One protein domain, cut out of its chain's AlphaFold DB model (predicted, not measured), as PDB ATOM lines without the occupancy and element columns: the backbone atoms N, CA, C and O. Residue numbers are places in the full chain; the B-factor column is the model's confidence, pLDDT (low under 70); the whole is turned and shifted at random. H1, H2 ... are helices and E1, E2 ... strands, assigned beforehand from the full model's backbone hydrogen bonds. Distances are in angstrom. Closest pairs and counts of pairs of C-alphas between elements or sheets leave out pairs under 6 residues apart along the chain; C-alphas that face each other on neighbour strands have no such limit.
ATOM      1  N   VAL A  60     183.034 232.652  86.050       71.00
ATOM      2  CA  VAL A  60     182.091 232.486  87.157       71.00
ATOM      3  C   VAL A  60     180.687 232.321  86.595       71.00
ATOM      4  O   VAL A  60     180.162 233.220  85.941       71.00
ATOM      5  N   GLU A  61     180.072 231.179  86.874       74.69
ATOM      6  CA  GLU A  61     178.652 230.953  86.627       74.69
ATOM      7  C   GLU A  61     177.818 231.332  87.853       74.69
ATOM      8  O   GLU A  61     178.271 231.261  89.002       74.69
ATOM      9  N   GLY A  62     176.568 231.722  87.593       66.62
ATOM     10  CA  GLY A  62     175.561 231.891  88.634       66.62
ATOM     11  C   GLY A  62     175.198 230.565  89.310       66.62
ATOM     12  O   GLY A  62     175.686 229.492  88.953       66.62
ATOM     13  N   SER A  63     174.317 230.645  90.305       71.25
ATOM     14  CA  SER A  63     173.859 229.457  91.018       71.25
ATOM     15  C   SER A  63     173.114 228.497  90.098       71.25
ATOM     16  O   SER A  63     172.302 228.928  89.279       71.25
ATOM     17  N   ARG A  64     173.324 227.197  90.299       76.00
ATOM     18  CA  ARG A  64     172.596 226.153  89.574       76.00
ATOM     19  C   ARG A  64     171.087 226.234  89.845       76.00
ATOM     20  O   ARG A  64     170.675 226.308  91.004       76.00
ATOM     21  N   GLU A  65     170.270 226.137  88.795       84.31
ATOM     22  CA  GLU A  65     168.834 225.877  88.943       84.31
ATOM     23  C   GLU A  65     168.611 224.454  89.468       84.31
ATOM     24  O   GLU A  65     169.138 223.478  88.924       84.31
ATOM     25  N   LEU A  66     167.848 224.346  90.554       89.69
ATOM     26  CA  LEU A  66     167.551 223.086  91.226       89.69
ATOM     27  C   LEU A  66     166.068 222.765  91.090       89.69
ATOM     28  O   LEU A  66     165.222 223.651  91.212       89.69
ATOM     29  N   ASN A  67     165.756 221.489  90.876       92.31
ATOM     30  CA  ASN A  67     164.381 221.014  91.003       92.31
ATOM     31  C   ASN A  67     163.954 220.970  92.485       92.31
ATOM     32  O   ASN A  67     164.761 221.192  93.391       92.31
ATOM     33  N   GLU A  68     162.681 220.670  92.747       92.00
ATOM     34  CA  GLU A  68     162.125 220.708  94.104       92.00
ATOM     35  C   GLU A  68     162.869 219.785  95.089       92.00
ATOM     36  O   GLU A  68     163.211 220.202  96.197       92.00
ATOM     37  N   ILE A  69     163.180 218.552  94.678       92.50
ATOM     38  CA  ILE A  69     163.860 217.560  95.525       92.50
ATOM     39  C   ILE A  69     165.297 218.011  95.821       92.50
ATOM     40  O   ILE A  69     165.761 217.958  96.962       92.50
ATOM     41  N   GLN A  70     165.992 218.528  94.808       93.62
ATOM     42  CA  GLN A  70     167.339 219.075  94.945       93.62
ATOM     43  C   GLN A  70     167.369 220.313  95.849       93.62
ATOM     44  O   GLN A  70     168.298 220.472  96.645       93.62
ATOM     45  N   GLN A  71     166.350 221.172  95.775       93.62
ATOM     46  CA  GLN A  71     166.237 222.346  96.636       93.62
ATOM     47  C   GLN A  71     166.016 221.947  98.103       93.62
ATOM     48  O   GLN A  71     166.694 222.473  98.983       93.62
ATOM     49  N   LYS A  72     165.167 220.948  98.376       92.81
ATOM     50  CA  LYS A  72     164.989 220.397  99.732       92.81
ATOM     51  C   LYS A  72     166.291 219.833 100.298       92.81
ATOM     52  O   LYS A  72     166.654 220.132 101.436       92.81
ATOM     53  N   ALA A  73     167.032 219.067  99.496       94.25
ATOM     54  CA  ALA A  73     168.332 218.543  99.904       94.25
ATOM     55  C   ALA A  73     169.347 219.671 100.185       94.25
ATOM     56  O   ALA A  73     170.082 219.611 101.173       94.25
ATOM     57  N   LYS A  74     169.342 220.748  99.386       93.56
ATOM     58  CA  LYS A  74     170.170 221.942  99.625       93.56
ATOM     59  C   LYS A  74     169.829 222.618 100.953       93.56
ATOM     60  O   LYS A  74     170.743 222.973 101.704       93.56
ATOM     61  N   ASP A  75     168.545 222.764 101.265       94.25
ATOM     62  CA  ASP A  75     168.080 223.371 102.516       94.25
ATOM     63  C   ASP A  75     168.450 222.509 103.733       94.25
ATOM     64  O   ASP A  75     168.896 223.033 104.762       94.25
ATOM     65  N   PHE A  76     168.338 221.181 103.609       96.12
ATOM     66  CA  PHE A  76     168.850 220.241 104.604       96.12
ATOM     67  C   PHE A  76     170.353 220.440 104.834       96.12
ATOM     68  O   PHE A  76     170.770 220.656 105.973       96.12
ATOM     69  N   VAL A  77     171.165 220.439 103.770       95.19
ATOM     70  CA  VAL A  77     172.623 220.614 103.871       95.19
ATOM     71  C   VAL A  77     172.965 221.938 104.550       95.19
ATOM     72  O   VAL A  77     173.822 221.969 105.432       95.19
ATOM     73  N   GLY A  78     172.272 223.028 104.213       94.69
ATOM     74  CA  GLY A  78     172.455 224.323 104.875       94.69
ATOM     75  C   GLY A  78     172.243 224.252 106.393       94.69
ATOM     76  O   GLY A  78     173.092 224.713 107.163       94.69
ATOM     77  N   ARG A  79     171.150 223.617 106.843       96.56
ATOM     78  CA  ARG A  79     170.874 223.406 108.277       96.56
ATOM     79  C   ARG A  79     171.895 222.480 108.935       96.56
ATOM     80  O   ARG A  79     172.339 222.766 110.048       96.56
ATOM     81  N   TYR A  80     172.282 221.404 108.251       96.88
ATOM     82  CA  TYR A  80     173.263 220.437 108.734       96.88
ATOM     83  C   TYR A  80     174.620 221.105 108.994       96.88
ATOM     84  O   TYR A  80     175.179 220.961 110.081       96.88
ATOM     85  N   ILE A  81     175.118 221.907 108.044       96.06
ATOM     86  CA  ILE A  81     176.388 222.633 108.192       96.06
ATOM     87  C   ILE A  81     176.322 223.661 109.319       96.06
ATOM     88  O   ILE A  81     177.238 223.723 110.139       96.06
ATOM     89  N   LYS A  82     175.227 224.422 109.421       95.75
ATOM     90  CA  LYS A  82     175.048 225.379 110.520       95.75
ATOM     91  C   LYS A  82     175.133 224.688 111.884       95.75
ATOM     92  O   LYS A  82     175.895 225.121 112.746       95.75
ATOM     93  N   LYS A  83     174.411 223.575 112.055       96.50
ATOM     94  CA  LYS A  83     174.440 222.771 113.284       96.50
ATOM     95  C   LYS A  83     175.841 222.222 113.570       96.50
ATOM     96  O   LYS A  83     176.306 222.303 114.702       96.50
ATOM     97  N   PHE A  84     176.523 221.699 112.551       95.62
ATOM     98  CA  PHE A  84     177.891 221.198 112.681       95.62
ATOM     99  C   PHE A  84     178.842 222.270 113.236       95.62
ATOM    100  O   PHE A  84     179.573 222.009 114.191       95.62
ATOM    101  N   VAL A  85     178.805 223.486 112.681       95.31
ATOM    102  CA  VAL A  85     179.651 224.607 113.129       95.31
ATOM    103  C   VAL A  85     179.320 225.010 114.569       95.31
ATOM    104  O   VAL A  85     180.231 225.214 115.373       95.31
ATOM    105  N   GLU A  86     178.036 225.070 114.934       96.44
ATOM    106  CA  GLU A  86     177.605 225.333 116.314       96.44
ATOM    107  C   GLU A  86     178.153 224.288 117.297       96.44
ATOM    108  O   GLU A  86     178.646 224.640 118.371       96.44
ATOM    109  N   ASP A  87     178.102 223.005 116.938       95.44
ATOM    110  CA  ASP A  87     178.572 221.914 117.792       95.44
ATOM    111  C   ASP A  87     180.107 221.912 117.932       95.44
ATOM    112  O   ASP A  87     180.628 221.715 119.036       95.44
ATOM    113  N   VAL A  88     180.842 222.225 116.856       93.12
ATOM    114  CA  VAL A  88     182.298 222.451 116.908       93.12
ATOM    115  C   VAL A  88     182.632 223.639 117.812       93.12
ATOM    116  O   VAL A  88     183.534 223.536 118.642       93.12
ATOM    117  N   ASN A  89     181.893 224.743 117.718       95.25
ATOM    118  CA  ASN A  89     182.146 225.933 118.532       95.25
ATOM    119  C   ASN A  89     181.859 225.716 120.016       95.25
ATOM    120  O   ASN A  89     182.671 226.121 120.846       95.25
ATOM    121  N   LYS A  90     180.789 224.988 120.360       95.25
ATOM    122  CA  LYS A  90     180.528 224.560 121.746       95.25
ATOM    123  C   LYS A  90     181.659 223.696 122.300       95.25
ATOM    124  O   LYS A  90     181.982 223.780 123.484       95.25
ATOM    125  N   LYS A  91     182.257 222.836 121.468       93.06
ATOM    126  CA  LYS A  91     183.422 222.034 121.861       93.06
ATOM    127  C   LYS A  91     184.663 222.909 122.047       93.06
ATOM    128  O   LYS A  91     185.329 222.794 123.071       93.06
ATOM    129  N   ASN A  92     184.951 223.798 121.098       91.56
ATOM    130  CA  ASN A  92     186.113 224.684 121.161       91.56
ATOM    131  C   ASN A  92     186.057 225.616 122.375       91.56
ATOM    132  O   ASN A  92     187.078 225.797 123.029       91.56
ATOM    133  N   GLU A  93     184.879 226.133 122.723       92.81
ATOM    134  CA  GLU A  93     184.667 226.939 123.929       92.81
ATOM    135  C   GLU A  93     185.041 226.167 125.203       92.81
ATOM    136  O   GLU A  93     185.823 226.658 126.016       92.81
ATOM    137  N   LYS A  94     184.575 224.918 125.338       92.81
ATOM    138  CA  LYS A  94     184.932 224.044 126.472       92.81
ATOM    139  C   LYS A  94     186.429 223.741 126.549       92.81
ATOM    140  O   LYS A  94     186.953 223.539 127.639       92.81
ATOM    141  N   GLU A  95     187.104 223.683 125.405       90.25
ATOM    142  CA  GLU A  95     188.535 223.382 125.298       90.25
ATOM    143  C   GLU A  95     189.427 224.639 125.304       90.25
ATOM    144  O   GLU A  95     190.645 224.516 125.176       90.25
ATOM    145  N   GLY A  96     188.854 225.846 125.419       88.81
ATOM    146  CA  GLY A  96     189.602 227.107 125.333       88.81
ATOM    147  C   GLY A  96     190.273 227.340 123.969       88.81
ATOM    148  O   GLY A  96     191.280 228.043 123.880       88.81
ATOM    149  N   LYS A  97     189.756 226.720 122.903       85.19
ATOM    150  CA  LYS A  97     190.260 226.840 121.528       85.19
ATOM    151  C   LYS A  97     189.549 227.960 120.775       85.19
ATOM    152  O   LYS A  97     188.422 228.336 121.092       85.19
ATOM    153  N   LYS A  98     190.199 228.468 119.724       87.31
ATOM    154  CA  LYS A  98     189.601 229.464 118.826       87.31
ATOM    155  C   LYS A  98     188.315 228.907 118.202       87.31
ATOM    156  O   LYS A  98     188.283 227.757 117.764       87.31
ATOM    157  N   GLN A  99     187.276 229.733 118.140       89.12
ATOM    158  CA  GLN A  99     186.049 229.380 117.437       89.12
ATOM    159  C   GLN A  99     186.302 229.227 115.933       89.12
ATOM    160  O   GLN A  99     187.140 229.907 115.337       89.12
ATOM    161  N   MET A 100     185.588 228.280 115.342       89.75
ATOM    162  CA  MET A 100     185.466 228.115 113.910       89.75
ATOM    163  C   MET A 100     184.460 229.134 113.383       89.75
ATOM    164  O   MET A 100     183.315 229.189 113.830       89.75
ATOM    165  N   GLU A 101     184.884 229.903 112.393       88.50
ATOM    166  CA  GLU A 101     183.985 230.729 111.599       88.50
ATOM    167  C   GLU A 101     183.720 230.001 110.277       88.50
ATOM    168  O   GLU A 101     184.594 229.308 109.744       88.50
ATOM    169  N   ASP A 102     182.495 230.128 109.771       90.50
ATOM    170  CA  ASP A 102     182.139 229.625 108.453       90.50
ATOM    171  C   ASP A 102     182.101 230.782 107.458       90.50
ATOM    172  O   ASP A 102     181.313 231.716 107.603       90.50
ATOM    173  N   TRP A 103     182.968 230.722 106.453       87.31
ATOM    174  CA  TRP A 103     183.081 231.735 105.411       87.31
ATOM    175  C   TRP A 103     182.832 231.115 104.030       87.31
ATOM    176  O   TRP A 103     183.203 229.955 103.795       87.31
ATOM    177  N   PRO A 104     182.230 231.877 103.094       87.69
ATOM    178  CA  PRO A 104     182.005 231.417 101.730       87.69
ATOM    179  C   PRO A 104     183.306 230.995 101.052       87.69
ATOM    180  O   PRO A 104     184.342 231.650 101.195       87.69
ATOM    181  N   LYS A 105     183.241 229.915 100.277       85.56
ATOM    182  CA  LYS A 105     184.345 229.434  99.446       85.56
ATOM    183  C   LYS A 105     183.907 229.328  97.986       85.56
ATOM    184  O   LYS A 105     182.717 229.351  97.662       85.56
ATOM    185  N   ILE A 106     184.896 229.265  97.108       84.12
ATOM    186  CA  ILE A 106     184.700 229.044  95.676       84.12
ATOM    187  C   ILE A 106     184.504 227.545  95.460       84.12
ATOM    188  O   ILE A 106     185.174 226.741  96.103       84.12
ATOM    189  N   ASN A 107     183.586 227.173  94.576       84.94
ATOM    190  CA  ASN A 107     183.358 225.803  94.134       84.94
ATOM    191  C   ASN A 107     183.760 225.709  92.658       84.94
ATOM    192  O   ASN A 107     183.327 226.543  91.869       84.94
ATOM    193  N   ILE A 108     184.579 224.731  92.268       78.06
ATOM    194  CA  ILE A 108     184.750 224.424  90.841       78.06
ATOM    195  C   ILE A 108     183.636 223.475  90.430       78.06
ATOM    196  O   ILE A 108     183.531 222.364  90.956       78.06
ATOM    197  N   ALA A 109     182.831 223.938  89.481       73.50
ATOM    198  CA  ALA A 109     181.713 223.194  88.939       73.50
ATOM    199  C   ALA A 109     182.129 222.326  87.753       73.50
ATOM    200  O   ALA A 109     181.608 221.222  87.608       73.50
ATOM    201  N   ASP A 110     183.037 222.830  86.916       72.25
ATOM    202  CA  ASP A 110     183.493 222.136  85.718       72.25
ATOM    203  C   ASP A 110     184.891 222.607  85.295       72.25
ATOM    204  O   ASP A 110     185.319 223.722  85.604       72.25
ATOM    205  N   VAL A 111     185.602 221.749  84.573       70.31
ATOM    206  CA  VAL A 111     186.907 222.044  83.983       70.31
ATOM    207  C   VAL A 111     186.934 221.465  82.576       70.31
ATOM    208  O   VAL A 111     186.812 220.256  82.398       70.31
ATOM    209  N   LYS A 112     187.122 222.324  81.572       70.38
ATOM    210  CA  LYS A 112     187.168 221.944  80.159       70.38
ATOM    211  C   LYS A 112     188.489 222.356  79.539       70.38
ATOM    212  O   LYS A 112     188.861 223.525  79.571       70.38
ATOM    213  N   VAL A 113     189.165 221.397  78.920       66.25
ATOM    214  CA  VAL A 113     190.320 221.661  78.059       66.25
ATOM    215  C   VAL A 113     189.823 221.698  76.625       66.25
ATOM    216  O   VAL A 113     189.135 220.781  76.188       66.25
ATOM    217  N   MET A 114     190.133 222.776  75.921       64.94
ATOM    218  CA  MET A 114     189.738 222.998  74.536       64.94
ATOM    219  C   MET A 114     190.813 222.453  73.584       64.94
ATOM    220  O   MET A 114     191.990 222.401  73.937       64.94
ATOM    221  N   ASP A 115     190.435 222.120  72.346       58.78
ATOM    222  CA  ASP A 115     191.361 221.580  71.329       58.78
ATOM    223  C   ASP A 115     192.525 222.529  70.988       58.78
ATOM    224  O   ASP A 115     193.585 222.098  70.541       58.78
ATOM    225  N   ASN A 116     192.345 223.834  71.214       62.31
ATOM    226  CA  ASN A 116     193.383 224.853  71.041       62.31
ATOM    227  C   ASN A 116     194.361 224.944  72.233       62.31
ATOM    228  O   ASN A 116     195.215 225.829  72.243       62.31
ATOM    229  N   GLY A 117     194.227 224.071  73.236       61.53
ATOM    230  CA  GLY A 117     195.046 224.058  74.448       61.53
ATOM    231  C   GLY A 117     194.598 225.037  75.537       61.53
ATOM    232  O   GLY A 117     195.217 225.069  76.598       61.53
ATOM    233  N   GLU A 118     193.533 225.820  75.324       70.44
ATOM    234  CA  GLU A 118     192.975 226.670  76.380       70.44
ATOM    235  C   GLU A 118     192.307 225.818  77.466       70.44
ATOM    236  O   GLU A 118     191.535 224.898  77.182       70.44
ATOM    237  N   CYS A 119     192.571 226.151  78.730       71.44
ATOM    238  CA  CYS A 119     191.923 225.525  79.874       71.44
ATOM    239  C   CYS A 119     190.848 226.465  80.424       71.44
ATOM    240  O   CYS A 119     191.148 227.444  81.109       71.44
ATOM    241  N   ASN A 120     189.590 226.138  80.152       73.19
ATOM    242  CA  ASN A 120     188.431 226.849  80.668       73.19
ATOM    243  C   ASN A 120     187.973 226.215  81.981       73.19
ATOM    244  O   ASN A 120     187.567 225.055  82.035       73.19
ATOM    245  N   ILE A 121     188.011 226.997  83.049       74.00
ATOM    246  CA  ILE A 121     187.620 226.583  84.390       74.00
ATOM    247  C   ILE A 121     186.326 227.295  84.733       74.00
ATOM    248  O   ILE A 121     186.264 228.525  84.768       74.00
ATOM    249  N   VAL A 122     185.288 226.510  84.992       72.75
ATOM    250  CA  VAL A 122     183.979 227.021  85.377       72.75
ATOM    251  C   VAL A 122     183.834 226.882  86.879       72.75
ATOM    252  O   VAL A 122     183.791 225.779  87.434       72.75
ATOM    253  N   ALA A 123     183.726 228.018  87.548       72.56
ATOM    254  CA  ALA A 123     183.516 228.065  88.979       72.56
ATOM    255  C   ALA A 123     182.188 228.703  89.340       72.56
ATOM    256  O   ALA A 123     181.643 229.537  88.624       72.56
ATOM    257  N   ARG A 124     181.696 228.330  90.513       72.12
ATOM    258  CA  ARG A 124     180.516 228.901  91.144       72.12
ATOM    259  C   ARG A 124     180.923 229.453  92.498       72.12
ATOM    260  O   ARG A 124     181.384 228.737  93.390       72.12
ATOM    261  N   THR A 125     180.806 230.762  92.652       65.25
ATOM    262  CA  THR A 125     181.123 231.437  93.914       65.25
ATOM    263  C   THR A 125     179.934 231.356  94.866       65.25
ATOM    264  O   THR A 125     178.804 231.598  94.454       65.25
ATOM    265  N   GLY A 126     180.175 231.062  96.148       63.06
ATOM    266  CA  GLY A 126     179.130 231.107  97.181       63.06
ATOM    267  C   GLY A 126     178.227 229.873  97.263       63.06
ATOM    268  O   GLY A 126     177.351 229.821  98.122       63.06
ATOM    269  N   GLU A 127     178.454 228.847  96.439       74.75
ATOM    270  CA  GLU A 127     177.731 227.570  96.544       74.75
ATOM    271  C   GLU A 127     178.271 226.650  97.653       74.75
ATOM    272  O   GLU A 127     177.628 225.654  97.986       74.75
ATOM    273  N   THR A 128     179.421 226.979  98.252       87.12
ATOM    274  CA  THR A 128     180.102 226.176  99.282       87.12
ATOM    275  C   THR A 128     180.739 227.054 100.366       87.12
ATOM    276  O   THR A 128     180.803 228.281 100.243       87.12
ATOM    277  N   SER A 129     181.194 226.437 101.456       89.94
ATOM    278  CA  SER A 129     181.731 227.133 102.627       89.94
ATOM    279  C   SER A 129     182.810 226.317 103.338       89.94
ATOM    280  O   SER A 129     182.953 225.110 103.114       89.94
ATOM    281  N   TYR A 130     183.591 226.963 104.201       88.69
ATOM    282  CA  TYR A 130     184.616 226.275 104.987       88.69
ATOM    283  C   TYR A 130     184.020 225.262 105.976       88.69
ATOM    284  O   TYR A 130     184.545 224.160 106.122       88.69
ATOM    285  N   GLY A 131     182.876 225.591 106.574       91.69
ATOM    286  CA  GLY A 131     182.013 224.699 107.341       91.69
ATOM    287  C   GLY A 131     181.720 223.419 106.583       91.69
ATOM    288  O   GLY A 131     181.958 222.330 107.104       91.69
ATOM    289  N   ARG A 132     181.301 223.545 105.321       91.38
ATOM    290  CA  ARG A 132     181.039 222.393 104.459       91.38
ATOM    291  C   ARG A 132     182.291 221.574 104.168       91.38
ATOM    292  O   ARG A 132     182.245 220.356 104.304       91.38
ATOM    293  N   VAL A 133     183.411 222.222 103.836       87.06
ATOM    294  CA  VAL A 133     184.698 221.533 103.624       87.06
ATOM    295  C   VAL A 133     185.072 220.691 104.837       87.06
ATOM    296  O   VAL A 133     185.464 219.542 104.685       87.06
ATOM    297  N   VAL A 134     184.963 221.238 106.047       87.25
ATOM    298  CA  VAL A 134     185.341 220.510 107.262       87.25
ATOM    299  C   VAL A 134     184.330 219.414 107.594       87.25
ATOM    300  O   VAL A 134     184.742 218.306 107.932       87.25
ATOM    301  N   ALA A 135     183.031 219.696 107.474       90.19
ATOM    302  CA  ALA A 135     181.969 218.753 107.805       90.19
ATOM    303  C   ALA A 135     181.941 217.529 106.884       90.19
ATOM    304  O   ALA A 135     181.551 216.458 107.333       90.19
ATOM    305  N   PHE A 136     182.314 217.688 105.611       88.75
ATOM    306  CA  PHE A 136     182.200 216.640 104.589       88.75
ATOM    307  C   PHE A 136     183.504 215.881 104.317       88.75
ATOM    308  O   PHE A 136     183.522 215.002 103.462       88.75
ATOM    309  N   LYS A 137     184.585 216.162 105.054       78.50
ATOM    310  CA  LYS A 137     185.821 215.364 104.993       78.50
ATOM    311  C   LYS A 137     185.583 213.912 105.421       78.50
ATOM    312  O   LYS A 137     184.866 213.661 106.392       78.50
ATOM    313  N   GLY A 138     186.262 212.971 104.759       74.00
ATOM    314  CA  GLY A 138     186.157 211.542 105.070       74.00
ATOM    315  C   GLY A 138     184.711 211.046 104.973       74.00
ATOM    316  O   GLY A 138     184.027 211.295 103.988       74.00
ATOM    317  N   GLU A 139     184.211 210.392 106.023       83.75
ATOM    318  CA  GLU A 139     182.835 209.863 106.065       83.75
ATOM    319  C   GLU A 139     181.756 210.935 106.318       83.75
ATOM    320  O   GLU A 139     180.563 210.634 106.357       83.75
ATOM    321  N   GLY A 140     182.148 212.201 106.498       88.12
ATOM    322  CA  GLY A 140     181.238 213.278 106.879       88.12
ATOM    323  C   GLY A 140     180.115 213.541 105.871       88.12
ATOM    324  O   GLY A 140     178.973 213.765 106.278       88.12
ATOM    325  N   LEU A 141     180.409 213.452 104.568       89.44
ATOM    326  CA  LEU A 141     179.397 213.569 103.513       89.44
ATOM    327  C   LEU A 141     178.389 212.417 103.578       89.44
ATOM    328  O   LEU A 141     177.185 212.646 103.488       89.44
ATOM    329  N   ARG A 142     178.878 211.184 103.767       91.56
ATOM    330  CA  ARG A 142     178.012 210.004 103.845       91.56
ATOM    331  C   ARG A 142     177.085 210.081 105.048       91.56
ATOM    332  O   ARG A 142     175.892 209.850 104.911       91.56
ATOM    333  N   LYS A 143     177.607 210.511 106.195       94.44
ATOM    334  CA  LYS A 143     176.793 210.747 107.388       94.44
ATOM    335  C   LYS A 143     175.708 211.801 107.153       94.44
ATOM    336  O   LYS A 143     174.568 211.597 107.555       94.44
ATOM    337  N   ALA A 144     176.048 212.909 106.490       95.25
ATOM    338  CA  ALA A 144     175.066 213.934 106.147       95.25
ATOM    339  C   ALA A 144     173.965 213.376 105.231       95.25
ATOM    340  O   ALA A 144     172.795 213.700 105.420       95.25
ATOM    341  N   TYR A 145     174.330 212.516 104.277       95.81
ATOM    342  CA  TYR A 145     173.361 211.820 103.436       95.81
ATOM    343  C   TYR A 145     172.468 210.866 104.231       95.81
ATOM    344  O   TYR A 145     171.260 210.873 104.032       95.81
ATOM    345  N   ASP A 146     173.026 210.068 105.137       95.75
ATOM    346  CA  ASP A 146     172.237 209.126 105.935       95.75
ATOM    347  C   ASP A 146     171.242 209.874 106.849       95.75
ATOM    348  O   ASP A 146     170.090 209.457 106.989       95.75
ATOM    349  N   ASP A 147     171.648 211.018 107.415       95.62
ATOM    350  CA  ASP A 147     170.767 211.897 108.194       95.62
ATOM    351  C   ASP A 147     169.671 212.535 107.313       95.62
ATOM    352  O   ASP A 147     168.508 212.575 107.719       95.62
ATOM    353  N   TYR A 148     170.014 212.966 106.091       95.62
ATOM    354  CA  TYR A 148     169.058 213.445 105.085       95.62
ATOM    355  C   TYR A 148     168.048 212.352 104.727       95.62
ATOM    356  O   TYR A 148     166.841 212.541 104.864       95.62
ATOM    357  N   ALA A 149     168.527 211.174 104.333       94.50
ATOM    358  CA  ALA A 149     167.681 210.058 103.950       94.50
ATOM    359  C   ALA A 149     166.743 209.666 105.097       94.50
ATOM    360  O   ALA A 149     165.557 209.436 104.871       94.50
ATOM    361  N   LYS A 150     167.232 209.660 106.341       93.25
ATOM    362  CA  LYS A 150     166.412 209.390 107.523       93.25
ATOM    363  C   LYS A 150     165.331 210.448 107.755       93.25
ATOM    364  O   LYS A 150     164.210 210.075 108.088       93.25
ATOM    365  N   GLU A 151     165.650 211.734 107.610       91.94
ATOM    366  CA  GLU A 151     164.687 212.827 107.804       91.94
ATOM    367  C   GLU A 151     163.533 212.744 106.792       91.94
ATOM    368  O   GLU A 151     162.370 212.804 107.189       91.94
ATOM    369  N   TYR A 152     163.845 212.516 105.513       89.19
ATOM    370  CA  TYR A 152     162.856 212.534 104.427       89.19
ATOM    371  C   TYR A 152     162.186 211.172 104.165       89.19
ATOM    372  O   TYR A 152     161.069 211.120 103.652       89.19
ATOM    373  N   SER A 153     162.784 210.056 104.603       85.81
ATOM    374  CA  SER A 153     162.108 208.744 104.563       85.81
ATOM    375  C   SER A 153     160.890 208.705 105.485       85.81
ATOM    376  O   SER A 153     159.912 208.022 105.194       85.81
ATOM    377  N   VAL A 154     160.929 209.436 106.606       78.94
ATOM    378  CA  VAL A 154     159.807 209.498 107.556       78.94
ATOM    379  C   VAL A 154     158.619 210.266 106.971       78.94
ATOM    380  O   VAL A 154     157.478 209.939 107.294       78.94
ATOM    381  N   SER A 155     158.857 211.250 106.098       74.75
ATOM    382  CA  SER A 155     157.794 212.017 105.438       74.75
ATOM    383  C   SER A 155     157.233 211.348 104.177       74.75
ATOM    384  O   SER A 155     156.260 211.849 103.616       74.75
ATOM    385  N   GLY A 156     157.787 210.202 103.754       75.38
ATOM    386  CA  GLY A 156     157.374 209.497 102.536       75.38
ATOM    387  C   GLY A 156     157.742 210.240 101.249       75.38
ATOM    388  O   GLY A 156     157.145 209.991 100.203       75.38
ATOM    389  N   GLU A 157     158.687 211.177 101.334       80.19
ATOM    390  CA  GLU A 157     159.140 211.981 100.206       80.19
ATOM    391  C   GLU A 157     160.148 211.222  99.338       80.19
ATOM    392  O   GLU A 157     160.844 210.315  99.796       80.19
ATOM    393  N   GLU A 158     160.239 211.612  98.066       86.19
ATOM    394  CA  GLU A 158     161.296 211.145  97.172       86.19
ATOM    395  C   GLU A 158     162.651 211.719  97.615       86.19
ATOM    396  O   GLU A 158     162.771 212.900  97.951       86.19
ATOM    397  N   ILE A 159     163.675 210.866  97.634       91.50
ATOM    398  CA  ILE A 159     165.005 211.170  98.169       91.50
ATOM    399  C   ILE A 159     166.004 211.077  97.023       91.50
ATOM    400  O   ILE A 159     165.952 210.140  96.227       91.50
ATOM    401  N   LEU A 160     166.947 212.019  96.963       93.50
ATOM    402  CA  LEU A 160     168.039 211.920  95.999       93.50
ATOM    403  C   LEU A 160     168.845 210.623  96.204       93.50
ATOM    404  O   LEU A 160     169.188 210.284  97.344       93.50
ATOM    405  N   PRO A 161     169.238 209.933  95.120       93.94
ATOM    406  CA  PRO A 161     170.302 208.938  95.182       93.94
ATOM    407  C   PRO A 161     171.587 209.547  95.759       93.94
ATOM    408  O   PRO A 161     171.857 210.740  95.570       93.94
ATOM    409  N   PHE A 162     172.393 208.741  96.454       90.44
ATOM    410  CA  PHE A 162     173.621 209.220  97.095       90.44
ATOM    411  C   PHE A 162     174.576 209.867  96.090       90.44
ATOM    412  O   PHE A 162     175.140 210.916  96.373       90.44
ATOM    413  N   GLU A 163     174.704 209.290  94.902       87.06
ATOM    414  CA  GLU A 163     175.592 209.764  93.842       87.06
ATOM    415  C   GLU A 163     175.178 211.159  93.359       87.06
ATOM    416  O   GLU A 163     176.014 212.023  93.085       87.06
ATOM    417  N   GLU A 164     173.869 211.419  93.287       87.69
ATOM    418  CA  GLU A 164     173.362 212.737  92.923       87.69
ATOM    419  C   GLU A 164     173.542 213.745  94.062       87.69
ATOM    420  O   GLU A 164     173.961 214.878  93.810       87.69
ATOM    421  N   PHE A 165     173.289 213.331  95.307       90.50
ATOM    422  CA  PHE A 165     173.540 214.146  96.494       90.50
ATOM    423  C   PHE A 165     175.021 214.538  96.596       90.50
ATOM    424  O   PHE A 165     175.353 215.712  96.755       90.50
ATOM    425  N   GLU A 166     175.923 213.572  96.439       87.25
ATOM    426  CA  GLU A 166     177.364 213.784  96.421       87.25
ATOM    427  C   GLU A 166     177.760 214.764  95.318       87.25
ATOM    428  O   GLU A 166     178.426 215.766  95.584       87.25
ATOM    429  N   ARG A 167     177.303 214.533  94.086       83.00
ATOM    430  CA  ARG A 167     177.612 215.407  92.949       83.00
ATOM    431  C   ARG A 167     177.166 216.853  93.177       83.00
ATOM    432  O   ARG A 167     177.838 217.769  92.706       83.00
ATOM    433  N   LEU A 168     176.039 217.066  93.855       85.62
ATOM    434  CA  LEU A 168     175.485 218.398  94.115       85.62
ATOM    435  C   LEU A 168     176.128 219.102  95.311       85.62
ATOM    436  O   LEU A 168     176.271 220.324  95.284       85.62
TER     437      LEU A 168
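What this domain is: This is residues 60 to 168 of the 356 residues of the protein "Nudix hydrolase domain-containing protein" of Candidatus Magasanikbacteria bacterium RIFOXYA1_FULL_40_8 (UniProt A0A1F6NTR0). A long helix, H1, and a long two-stranded hairpin, E1 and E2, stretch out toward opposite ends of the longest axis, with the last residues of H1 at one end and the hairpin's turn at the other. Near the middle the short helix H2 packs on residues 81 to 85 of H1, and H3 crosses residues 73 to 80; the short H4 is on the same side of H1 as H3. The printed part has 109 residues, with four named helices and two named strands in the order H1 E1 E2 H2 H3 H4, the strands antiparallel and the class mixed, helices and strands. The whole is loose, with a radius of gyration of the C-alphas of 16.6 A and spans of 56 by 41 by 23 A.

How they stand to each other: The sheet is the hairpin of E1, residues 104 to 113, and E2, residues 119 to 129, antiparallel at 158 degrees between their directions. N 107 and O 124 are 2.9 A apart and N 120 and O 112 are 2.8 A apart, both within hydrogen-bond range. E2 bends by 74 degrees at residue 126. Residues 60 to 61 pair with residues 123 to 124 of E2, parallel. H2, residues 130 to 135, follows E2 with no residue between; the closest C-alphas of E1 and H2, those of Lys 105 and Tyr 130, are 6.4 A apart. H1, residues 68 to 94, touches H2 with its residues 81 to 85 alone, about perpendicular at 87 degrees; the closest C-alphas are those of Ile 81 and Arg 132, 6.0 A. H3, residues 140 to 154, touches H1 with its residues 144 to 148 alone, at a steep tilt of 57 degrees, opposite ways; the closest C-alphas are those of Phe 76 and Tyr 148, 6.8 A. H4, residues 162 to 168, only just touches H3, with 3 pairs of C-alphas within 8 A, the closest those of Tyr 145 and Phe 162, 6.9 A. H1 and H4 are close but not clearly touching. Helix packing is mostly crossed, no touching pair being at a shallow tilt. Among the pairs that are apart are H1 and E2, and E2 and H3. Every O i to N i+4 pair is within hydrogen-bond range in H1, H2 and H4; in H3 it is 10 of 11.

Where its parts are: E1 is 26.9 A long from first to last C-alpha and E2 25.0 A. H1 is 39.7 A long, from C-alpha 68 at (162.125, 220.708, 94.104) to C-alpha 94 at (184.932, 224.044, 126.472). H3 is 21.8 A long. H4 ends at C-alpha 168, (175.485, 218.398, 94.115).

The domain as a whole: The C-alphas of Lys 94 and Asn 116 are the two farthest apart, 56.1 A. The printed part has no cut and no long link. Mean pLDDT of the printed part is 85.5; residue 62, residues 113 to 117 and residues 125 to 126 are under 70.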